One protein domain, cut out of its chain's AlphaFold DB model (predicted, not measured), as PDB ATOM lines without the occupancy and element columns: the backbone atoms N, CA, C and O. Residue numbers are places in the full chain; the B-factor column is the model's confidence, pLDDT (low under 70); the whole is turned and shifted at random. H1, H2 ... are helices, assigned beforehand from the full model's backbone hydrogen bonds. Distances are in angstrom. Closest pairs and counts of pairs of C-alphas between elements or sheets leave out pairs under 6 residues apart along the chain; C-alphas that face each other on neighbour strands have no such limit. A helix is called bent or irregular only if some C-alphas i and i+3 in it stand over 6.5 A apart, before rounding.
ATOM      1  N   ASN A 123     208.517 194.646 172.893       78.38
ATOM      2  CA  ASN A 123     208.188 193.747 171.795       78.38
ATOM      3  C   ASN A 123     206.817 194.136 171.203       78.38
ATOM      4  O   ASN A 123     205.906 194.544 171.924       78.38
ATOM      5  N   ILE A 124     206.660 193.994 169.889       82.12
ATOM      6  CA  ILE A 124     205.380 194.195 169.203       82.12
ATOM      7  C   ILE A 124     204.321 193.261 169.801       82.12
ATOM      8  O   ILE A 124     203.196 193.691 170.050       82.12
ATOM      9  N   ASP A 125     204.698 192.020 170.109       83.69
ATOM     10  CA  ASP A 125     203.796 191.050 170.733       83.69
ATOM     11  C   ASP A 125     203.358 191.488 172.136       83.69
ATOM     12  O   ASP A 125     202.200 191.280 172.515       83.69
ATOM     13  N   ASP A 126     204.241 192.153 172.889       83.38
ATOM     14  CA  ASP A 126     203.903 192.713 174.198       83.38
ATOM     15  C   ASP A 126     202.871 193.830 174.039       83.38
ATOM     16  O   ASP A 126     201.849 193.822 174.726       83.38
ATOM     17  N   ILE A 127     203.106 194.766 173.110       86.00
ATOM     18  CA  ILE A 127     202.180 195.870 172.816       86.00
ATOM     19  C   ILE A 127     200.810 195.307 172.432       86.00
ATOM     20  O   ILE A 127     199.791 195.708 172.997       86.00
ATOM     21  N   MET A 128     200.780 194.330 171.522       88.12
ATOM     22  CA  MET A 128     199.546 193.672 171.100       88.12
ATOM     23  C   MET A 128     198.833 192.997 172.272       88.12
ATOM     24  O   MET A 128     197.616 193.131 172.410       88.12
ATOM     25  N   SER A 129     199.571 192.322 173.151       89.38
ATOM     26  CA  SER A 129     199.010 191.658 174.330       89.38
ATOM     27  C   SER A 129     198.453 192.663 175.346       89.38
ATOM     28  O   SER A 129     197.375 192.439 175.897       89.38
ATOM     29  N   TYR A 130     199.106 193.815 175.536       88.75
ATOM     30  CA  TYR A 130     198.575 194.917 176.344       88.75
ATOM     31  C   TYR A 130     197.317 195.543 175.730       88.75
ATOM     32  O   TYR A 130     196.347 195.797 176.450       88.75
ATOM     33  N   CYS A 131     197.280 195.740 174.409       89.88
ATOM     34  CA  CYS A 131     196.077 196.201 173.715       89.88
ATOM     35  C   CYS A 131     194.926 195.200 173.881       89.88
ATOM     36  O   CYS A 131     193.815 195.599 174.239       89.88
ATOM     37  N   LYS A 132     195.190 193.898 173.696       90.69
ATOM     38  CA  LYS A 132     194.210 192.829 173.938       90.69
ATOM     39  C   LYS A 132     193.700 192.880 175.377       90.69
ATOM     40  O   LYS A 132     192.491 192.946 175.583       90.69
ATOM     41  N   ARG A 133     194.590 192.958 176.371       90.62
ATOM     42  CA  ARG A 133     194.223 193.106 177.788       90.62
ATOM     43  C   ARG A 133     193.300 194.304 178.025       90.62
ATOM     44  O   ARG A 133     192.280 194.165 178.694       90.62
ATOM     45  N   TYR A 134     193.629 195.472 177.471       90.75
ATOM     46  CA  TYR A 134     192.834 196.693 177.629       90.75
ATOM     47  C   TYR A 134     191.413 196.556 177.052       90.75
ATOM     48  O   TYR A 134     190.443 197.020 177.669       90.75
ATOM     49  N   MET A 135     191.292 195.881 175.904       91.19
ATOM     50  CA  MET A 135     190.026 195.612 175.218       91.19
ATOM     51  C   MET A 135     189.190 194.505 175.881       91.19
ATOM     52  O   MET A 135     187.964 194.587 175.857       91.19
ATOM     53  N   LEU A 136     189.826 193.496 176.487       90.75
ATOM     54  CA  LEU A 136     189.164 192.323 177.082       90.75
ATOM     55  C   LEU A 136     188.541 192.582 178.461       90.75
ATOM     56  O   LEU A 136     187.774 191.751 178.944       90.75
ATOM     57  N   GLN A 137     188.827 193.721 179.103       87.38
ATOM     58  CA  GLN A 137     188.355 194.015 180.467       87.38
ATOM     59  C   GLN A 137     186.835 193.875 180.638       87.38
ATOM     60  O   GLN A 137     186.371 193.424 181.683       87.38
ATOM     61  N   GLU A 138     186.044 194.265 179.639       85.94
ATOM     62  CA  GLU A 138     184.581 194.143 179.692       85.94
ATOM     63  C   GLU A 138     184.110 192.715 179.434       85.94
ATOM     64  O   GLU A 138     183.248 192.220 180.156       85.94
ATOM     65  N   HIS A 139     184.726 192.029 178.471       86.50
ATOM     66  CA  HIS A 139     184.443 190.625 178.187       86.50
ATOM     67  C   HIS A 139     184.726 189.735 179.405       86.50
ATOM     68  O   HIS A 139     183.956 188.824 179.707       86.50
ATOM     69  N   PHE A 140     185.795 190.021 180.151       89.81
ATOM     70  CA  PHE A 140     186.121 189.305 181.384       89.81
ATOM     71  C   PHE A 140     185.084 189.560 182.480       89.81
ATOM     72  O   PHE A 140     184.652 188.613 183.133       89.81
ATOM     73  N   LYS A 141     184.611 190.806 182.627       87.06
ATOM     74  CA  LYS A 141     183.525 191.149 183.562       87.06
ATOM     75  C   LYS A 141     182.210 190.454 183.205       87.06
ATOM     76  O   LYS A 141     181.531 189.965 184.096       87.06
ATOM     77  N   GLN A 142     181.853 190.403 181.923       86.75
ATOM     78  CA  GLN A 142     180.601 189.792 181.462       86.75
ATOM     79  C   GLN A 142     180.597 188.267 181.612       86.75
ATOM     80  O   GLN A 142     179.562 187.689 181.930       86.75
ATOM     81  N   ASN A 143     181.750 187.623 181.420       87.00
ATOM     82  CA  ASN A 143     181.883 186.167 181.489       87.00
ATOM     83  C   ASN A 143     182.444 185.657 182.827       87.00
ATOM     84  O   ASN A 143     182.739 184.470 182.943       87.00
ATOM     85  N   ASN A 144     182.600 186.529 183.832       85.06
ATOM     86  CA  ASN A 144     183.190 186.207 185.139       85.06
ATOM     87  C   ASN A 144     184.573 185.527 185.047       85.06
ATOM     88  O   ASN A 144     184.892 184.634 185.831       85.06
ATOM     89  N   ILE A 145     185.397 185.943 184.083       85.00
ATOM     90  CA  ILE A 145     186.765 185.441 183.904       85.00
ATOM     91  C   ILE A 145     187.699 186.294 184.764       85.00
ATOM     92  O   ILE A 145     187.716 187.520 184.644       85.00
ATOM     93  N   THR A 146     188.491 185.657 185.626       79.56
ATOM     94  CA  THR A 146     189.510 186.336 186.432       79.56
ATOM     95  C   THR A 146     190.856 186.336 185.717       79.56
ATOM     96  O   THR A 146     191.275 185.355 185.109       79.56
ATOM     97  N   GLU A 147     191.547 187.471 185.786       78.75
ATOM     98  CA  GLU A 147     192.898 187.623 185.253       78.75
ATOM     99  C   GLU A 147     193.899 186.877 186.144       78.75
ATOM    100  O   GLU A 147     193.978 187.141 187.347       78.75
ATOM    101  N   THR A 148     194.690 185.968 185.566       76.31
ATOM    102  CA  THR A 148     195.750 185.286 186.317       76.31
ATOM    103  C   THR A 148     196.962 186.205 186.429       76.31
ATOM    104  O   THR A 148     197.695 186.436 185.469       76.31
ATOM    105  N   LYS A 149     197.149 186.792 187.613       68.69
ATOM    106  CA  LYS A 149     198.320 187.608 187.951       68.69
ATOM    107  C   LYS A 149     199.358 186.712 188.624       68.69
ATOM    108  O   LYS A 149     199.440 186.663 189.848       68.69
ATOM    109  N   ASN A 150     200.120 185.959 187.834       59.06
ATOM    110  CA  ASN A 150     201.211 185.110 188.333       59.06
ATOM    111  C   ASN A 150     202.395 185.970 188.823       59.06
ATOM    112  O   ASN A 150     203.417 186.068 188.155       59.06
ATOM    113  N   GLY A 151     202.242 186.657 189.960       58.19
ATOM    114  CA  GLY A 151     203.296 187.469 190.589       58.19
ATOM    115  C   GLY A 151     203.661 188.778 189.870       58.19
ATOM    116  O   GLY A 151     204.473 189.539 190.384       58.19
ATOM    117  N   PHE A 152     203.059 189.069 188.714       56.59
ATOM    118  CA  PHE A 152     203.187 190.349 188.017       56.59
ATOM    119  C   PHE A 152     202.114 191.321 188.527       56.59
ATOM    120  O   PHE A 152     200.955 191.261 188.100       56.59
ATOM    121  N   PHE A 183     226.392 192.882 189.696       50.22
ATOM    122  CA  PHE A 183     225.919 193.152 188.330       50.22
ATOM    123  C   PHE A 183     225.263 191.936 187.659       50.22
ATOM    124  O   PHE A 183     224.296 192.082 186.911       50.22
ATOM    125  N   LYS A 184     225.765 190.723 187.925       53.56
ATOM    126  CA  LYS A 184     225.164 189.490 187.392       53.56
ATOM    127  C   LYS A 184     223.791 189.239 188.007       53.56
ATOM    128  O   LYS A 184     222.870 188.898 187.271       53.56
ATOM    129  N   ASN A 185     223.639 189.457 189.312       57.31
ATOM    130  CA  ASN A 185     222.370 189.273 190.013       57.31
ATOM    131  C   ASN A 185     221.295 190.250 189.515       57.31
ATOM    132  O   ASN A 185     220.190 189.809 189.209       57.31
ATOM    133  N   ARG A 186     221.638 191.529 189.290       61.16
ATOM    134  CA  ARG A 186     220.711 192.516 188.697       61.16
ATOM    135  C   ARG A 186     220.204 192.085 187.315       61.16
ATOM    136  O   ARG A 186     218.999 192.050 187.088       61.16
ATOM    137  N   LYS A 187     221.106 191.651 186.426       61.09
ATOM    138  CA  LYS A 187     220.736 191.172 185.081       61.09
ATOM    139  C   LYS A 187     219.887 189.895 185.125       61.09
ATOM    140  O   LYS A 187     218.988 189.718 184.309       61.09
ATOM    141  N   ILE A 188     220.147 189.002 186.081       63.12
ATOM    142  CA  ILE A 188     219.343 187.791 186.296       63.12
ATOM    143  C   ILE A 188     217.928 188.151 186.766       63.12
ATOM    144  O   ILE A 188     216.961 187.545 186.303       63.12
ATOM    145  N   ASP A 189     217.787 189.130 187.654       68.31
ATOM    146  CA  ASP A 189     216.480 189.550 188.160       68.31
ATOM    147  C   ASP A 189     215.665 190.321 187.110       68.31
ATOM    148  O   ASP A 189     214.453 190.122 187.013       68.31
ATOM    149  N   GLU A 190     216.310 191.114 186.252       69.88
ATOM    150  CA  GLU A 190     215.679 191.721 185.070       69.88
ATOM    151  C   GLU A 190     215.166 190.668 184.084       69.88
ATOM    152  O   GLU A 190     214.019 190.738 183.638       69.88
ATOM    153  N   LEU A 191     215.977 189.645 183.794       66.88
ATOM    154  CA  LEU A 191     215.574 188.541 182.925       66.88
ATOM    155  C   LEU A 191     214.377 187.780 183.504       66.88
ATOM    156  O   LEU A 191     213.419 187.526 182.779       66.88
ATOM    157  N   LYS A 192     214.375 187.486 184.812       73.12
ATOM    158  CA  LYS A 192     213.233 186.847 185.490       73.12
ATOM    159  C   LYS A 192     211.964 187.699 185.419       73.12
ATOM    160  O   LYS A 192     210.880 187.169 185.182       73.12
ATOM    161  N   LYS A 193     212.073 189.017 185.620       75.25
ATOM    162  CA  LYS A 193     210.932 189.939 185.484       75.25
ATOM    163  C   LYS A 193     210.401 189.950 184.051       75.25
ATOM    164  O   LYS A 193     209.188 189.905 183.859       75.25
ATOM    165  N   SER A 194     211.291 189.954 183.059       73.94
ATOM    166  CA  SER A 194     210.918 189.895 181.643       73.94
ATOM    167  C   SER A 194     210.204 188.590 181.287       73.94
ATOM    168  O   SER A 194     209.168 188.628 180.629       73.94
ATOM    169  N   THR A 195     210.694 187.440 181.762       75.00
ATOM    170  CA  THR A 195     210.041 186.144 181.509       75.00
ATOM    171  C   THR A 195     208.669 186.066 182.172       75.00
ATOM    172  O   THR A 195     207.702 185.687 181.522       75.00
ATOM    173  N   LEU A 196     208.544 186.518 183.428       79.31
ATOM    174  CA  LEU A 196     207.256 186.556 184.133       79.31
ATOM    175  C   LEU A 196     206.246 187.477 183.440       79.31
ATOM    176  O   LEU A 196     205.064 187.147 183.339       79.31
ATOM    177  N   LYS A 197     206.709 188.628 182.935       79.38
ATOM    178  CA  LYS A 197     205.896 189.547 182.133       79.38
ATOM    179  C   LYS A 197     205.415 188.872 180.848       79.38
ATOM    180  O   LYS A 197     204.234 188.969 180.528       79.38
ATOM    181  N   GLN A 198     206.301 188.185 180.128       79.38
ATOM    182  CA  GLN A 198     205.952 187.499 178.885       79.38
ATOM    183  C   GLN A 198     204.934 186.375 179.132       79.38
ATOM    184  O   GLN A 198     203.916 186.313 178.446       79.38
ATOM    185  N   ASP A 199     205.139 185.558 180.166       82.69
ATOM    186  CA  ASP A 199     204.203 184.500 180.565       82.69
ATOM    187  C   ASP A 199     202.821 185.062 180.911       82.69
ATOM    188  O   ASP A 199     201.791 184.528 180.492       82.69
ATOM    189  N   TYR A 200     202.791 186.184 181.630       85.19
ATOM    190  CA  TYR A 200     201.560 186.891 181.947       85.19
ATOM    191  C   TYR A 200     200.857 187.446 180.700       85.19
ATOM    192  O   TYR A 200     199.633 187.361 180.600       85.19
ATOM    193  N   LEU A 201     201.590 188.015 179.740       85.75
ATOM    194  CA  LEU A 201     201.012 188.591 178.521       85.75
ATOM    195  C   LEU A 201     200.500 187.524 177.546       85.75
ATOM    196  O   LEU A 201     199.464 187.725 176.905       85.75
ATOM    197  N   ASN A 202     201.154 186.363 177.500       85.25
ATOM    198  CA  ASN A 202     200.762 185.239 176.652       85.25
ATOM    199  C   ASN A 202     199.326 184.757 176.925       85.25
ATOM    200  O   ASN A 202     198.654 184.301 176.001       85.25
ATOM    201  N   GLN A 203     198.793 184.933 178.143       86.69
ATOM    202  CA  GLN A 203     197.411 184.544 178.462       86.69
ATOM    203  C   GLN A 203     196.365 185.263 177.587       86.69
ATOM    204  O   GLN A 203     195.291 184.718 177.325       86.69
ATOM    205  N   PHE A 204     196.672 186.480 177.119       87.81
ATOM    206  CA  PHE A 204     195.762 187.275 176.292       87.81
ATOM    207  C   PHE A 204     195.815 186.888 174.815       87.81
ATOM    208  O   PHE A 204     194.877 187.198 174.081       87.81
ATOM    209  N   GLN A 205     196.869 186.201 174.368       85.62
ATOM    210  CA  GLN A 205     196.990 185.777 172.973       85.62
ATOM    211  C   GLN A 205     195.935 184.737 172.589       85.62
ATOM    212  O   GLN A 205     195.495 184.743 171.448       85.62
ATOM    213  N   THR A 206     195.464 183.930 173.545       87.56
ATOM    214  CA  THR A 206     194.406 182.919 173.359       87.56
ATOM    215  C   THR A 206     193.089 183.499 172.832       87.56
ATOM    216  O   THR A 206     192.286 182.790 172.227       87.56
ATOM    217  N   TYR A 207     192.835 184.785 173.078       87.88
ATOM    218  CA  TYR A 207     191.654 185.473 172.579       87.88
ATOM    219  C   TYR A 207     191.971 186.065 171.208       87.88
ATOM    220  O   TYR A 207     192.898 186.866 171.089       87.88
ATOM    221  N   ASP A 208     191.183 185.695 170.199       88.12
ATOM    222  CA  ASP A 208     191.301 186.189 168.818       88.12
ATOM    223  C   ASP A 208     189.943 186.535 168.185       88.12
ATOM    224  O   ASP A 208     189.878 187.046 167.067       88.12
ATOM    225  N   SER A 209     188.826 186.289 168.880       90.88
ATOM    226  CA  SER A 209     187.512 186.554 168.291       90.88
ATOM    227  C   SER A 209     187.178 188.039 168.353       90.88
ATOM    228  O   SER A 209     187.192 188.645 169.421       90.88
ATOM    229  N   PHE A 210     186.780 188.611 167.214       87.38
ATOM    230  CA  PHE A 210     186.487 190.041 167.076       87.38
ATOM    231  C   PHE A 210     185.517 190.580 168.142       87.38
ATOM    232  O   PHE A 210     185.757 191.643 168.705       87.38
ATOM    233  N   TYR A 211     184.462 189.821 168.462       88.69
ATOM    234  CA  TYR A 211     183.424 190.206 169.428       88.69
ATOM    235  C   TYR A 211     183.889 190.219 170.888       88.69
ATOM    236  O   TYR A 211     183.205 190.781 171.739       88.69
ATOM    237  N   GLN A 212     185.030 189.598 171.195       89.62
ATOM    238  CA  GLN A 212     185.597 189.601 172.546       89.62
ATOM    239  C   GLN A 212     186.266 190.943 172.866       89.62
ATOM    240  O   GLN A 212     186.458 191.278 174.034       89.62
ATOM    241  N   PHE A 213     186.619 191.720 171.839       92.75
ATOM    242  CA  PHE A 213     187.379 192.952 171.983       92.75
ATOM    243  C   PHE A 213     186.487 194.187 171.902       92.75
ATOM    244  O   PHE A 213     185.784 194.409 170.916       92.75
ATOM    245  N   ASN A 214     186.584 195.057 172.910       91.81
ATOM    246  CA  ASN A 214     185.998 196.389 172.825       91.81
ATOM    247  C   ASN A 214     186.899 197.331 172.001       91.81
ATOM    248  O   ASN A 214     187.722 198.081 172.535       91.81
ATOM    249  N   TRP A 215     186.699 197.310 170.683       91.62
ATOM    250  CA  TRP A 215     187.385 198.188 169.729       91.62
ATOM    251  C   TRP A 215     187.074 199.671 169.929       91.62
ATOM    252  O   TRP A 215     187.938 200.514 169.692       91.62
ATOM    253  N   PHE A 216     185.869 200.007 170.395       91.31
ATOM    254  CA  PHE A 216     185.479 201.395 170.651       91.31
ATOM    255  C   PHE A 216     186.334 202.022 171.757       91.31
ATOM    256  O   PHE A 216     186.783 203.164 171.645       91.31
ATOM    257  N   LYS A 217     186.625 201.250 172.805       90.88
ATOM    258  CA  LYS A 217     187.481 201.672 173.910       90.88
ATOM    259  C   LYS A 217     188.923 201.906 173.457       90.88
ATOM    260  O   LYS A 217     189.504 202.935 173.796       90.88
ATOM    261  N   LEU A 218     189.482 200.999 172.648       90.75
ATOM    262  CA  LEU A 218     190.817 201.187 172.065       90.75
ATOM    263  C   LEU A 218     190.854 202.403 171.126       90.75
ATOM    264  O   LEU A 218     191.781 203.202 171.204       90.75
ATOM    265  N   GLY A 219     189.830 202.579 170.287       89.31
ATOM    266  CA  GLY A 219     189.710 203.738 169.400       89.31
ATOM    267  C   GLY A 219     189.622 205.063 170.161       89.31
ATOM    268  O   GLY A 219     190.250 206.041 169.768       89.31
ATOM    269  N   SER A 220     188.913 205.084 171.293       89.75
ATOM    270  CA  SER A 220     188.828 206.260 172.171       89.75
ATOM    271  C   SER A 220     190.181 206.603 172.799       89.75
ATOM    272  O   SER A 220     190.574 207.768 172.812       89.75
ATOM    273  N   LEU A 221     190.923 205.589 173.262       89.88
ATOM    274  CA  LEU A 221     192.288 205.752 173.771       89.88
ATOM    275  C   LEU A 221     193.226 206.290 172.681       89.88
ATOM    276  O   LEU A 221     193.969 207.243 172.919       89.88
ATOM    277  N   PHE A 222     193.159 205.715 171.476       88.69
ATOM    278  CA  PHE A 222     193.949 206.165 170.333       88.69
ATOM    279  C   PHE A 222     193.645 207.622 169.986       88.69
ATOM    280  O   PHE A 222     194.573 208.396 169.813       88.69
ATOM    281  N   ASN A 223     192.377 208.030 169.948       86.12
ATOM    282  CA  ASN A 223     192.012 209.413 169.640       86.12
ATOM    283  C   ASN A 223     192.506 210.422 170.696       86.12
ATOM    284  O   ASN A 223     192.781 211.568 170.364       86.12
ATOM    285  N   GLY A 224     192.621 210.009 171.965       88.38
ATOM    286  CA  GLY A 224     193.134 210.868 173.038       88.38
ATOM    287  C   GLY A 224     194.660 211.018 173.047       88.38
ATOM    288  O   GLY A 224     195.164 212.084 173.389       88.38
ATOM    289  N   LEU A 225     195.396 209.963 172.681       88.94
ATOM    290  CA  LEU A 225     196.867 209.939 172.724       88.94
ATOM    291  C   LEU A 225     197.522 210.245 171.373       88.94
ATOM    292  O   LEU A 225     198.624 210.797 171.318       88.94
ATOM    293  N   SER A 226     196.881 209.851 170.276       85.12
ATOM    294  CA  SER A 226     197.447 209.970 168.942       85.12
ATOM    295  C   SER A 226     197.432 211.419 168.483       85.12
ATOM    296  O   SER A 226     196.393 212.066 168.407       85.12
ATOM    297  N   LYS A 227     198.610 211.911 168.101       83.12
ATOM    298  CA  LYS A 227     198.762 213.171 167.365       83.12
ATOM    299  C   LYS A 227     198.658 212.964 165.852       83.12
ATOM    300  O   LYS A 227     198.927 213.897 165.097       83.12
ATOM    301  N   MET A 228     198.345 211.747 165.390       77.69
ATOM    302  CA  MET A 228     198.235 211.492 163.958       77.69
ATOM    303  C   MET A 228     197.030 212.253 163.402       77.69
ATOM    304  O   MET A 228     195.930 212.135 163.946       77.69
ATOM    305  N   PRO A 229     197.202 213.015 162.310       74.62
ATOM    306  CA  PRO A 229     196.063 213.581 161.617       74.62
ATOM    307  C   PRO A 229     195.179 212.435 161.120       74.62
ATOM    308  O   PRO A 229     195.683 211.416 160.641       74.62
TER     309      PRO A 229
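AT A GLANCE: This is residues 123 to 152 and 183 to 229 of the 399 residues of the protein "Non-structural maintenance of chromosomes element 4" of Kazachstania saulgeensis (UniProt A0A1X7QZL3). A kinked helix, H1, is the middle of a loose, flat frame, with the last residues of H2 and the helix H3 packed on different parts of it. Residues 183 to 192 of H2 stick out as one arm, and residues 222 to 229 as another. The 77 printed residues include three named helices, H1, H2 and H3, and no named strand: all helix. The radius of gyration of the C-alphas is 15.3 A; the spans are 45 by 37 by 17 A.

IN THESE COORDINATES: H1, residues 124 to 142, begins at C-alpha 124 (205.380, 194.195, 169.203) and measures 28.0 A. It is irregular, with a kink of 43 degrees near residue 135; C-alphas 135 and 138 are 7.2 A apart. H2, residues 183 to 202, measures 28.8 A. H3, residues 215 to 225, ends at C-alpha 225 (196.867, 209.939, 172.724).

HOW THE PARTS SIT: H1, with residues 126 to 130 alone, touches residues 198 to 202 of H2 at a steep tilt of 48 degrees, the same way; the closest C-alphas, Ser 129 and Leu 201, are 5.6 A apart. With residues 131 to 135 alone it touches H3 at a steep tilt of 54 degrees, opposite ways; the closest C-alphas, Met 135 and Leu 218, are 6.5 A apart. H2 and H3 are apart. Every O i to N i+4 pair is within hydrogen-bond range in H2 and H3, and 12 of 15 in H1.

THE WHOLE: Residues 153 to 182 are not printed; C-alphas 152 and 183 are 22.9 A apart across the cut. The link from H2 to H3 is long, 12 residues. The model's pLDDT is under 70 at residues 149 to 152 and 183 to 191.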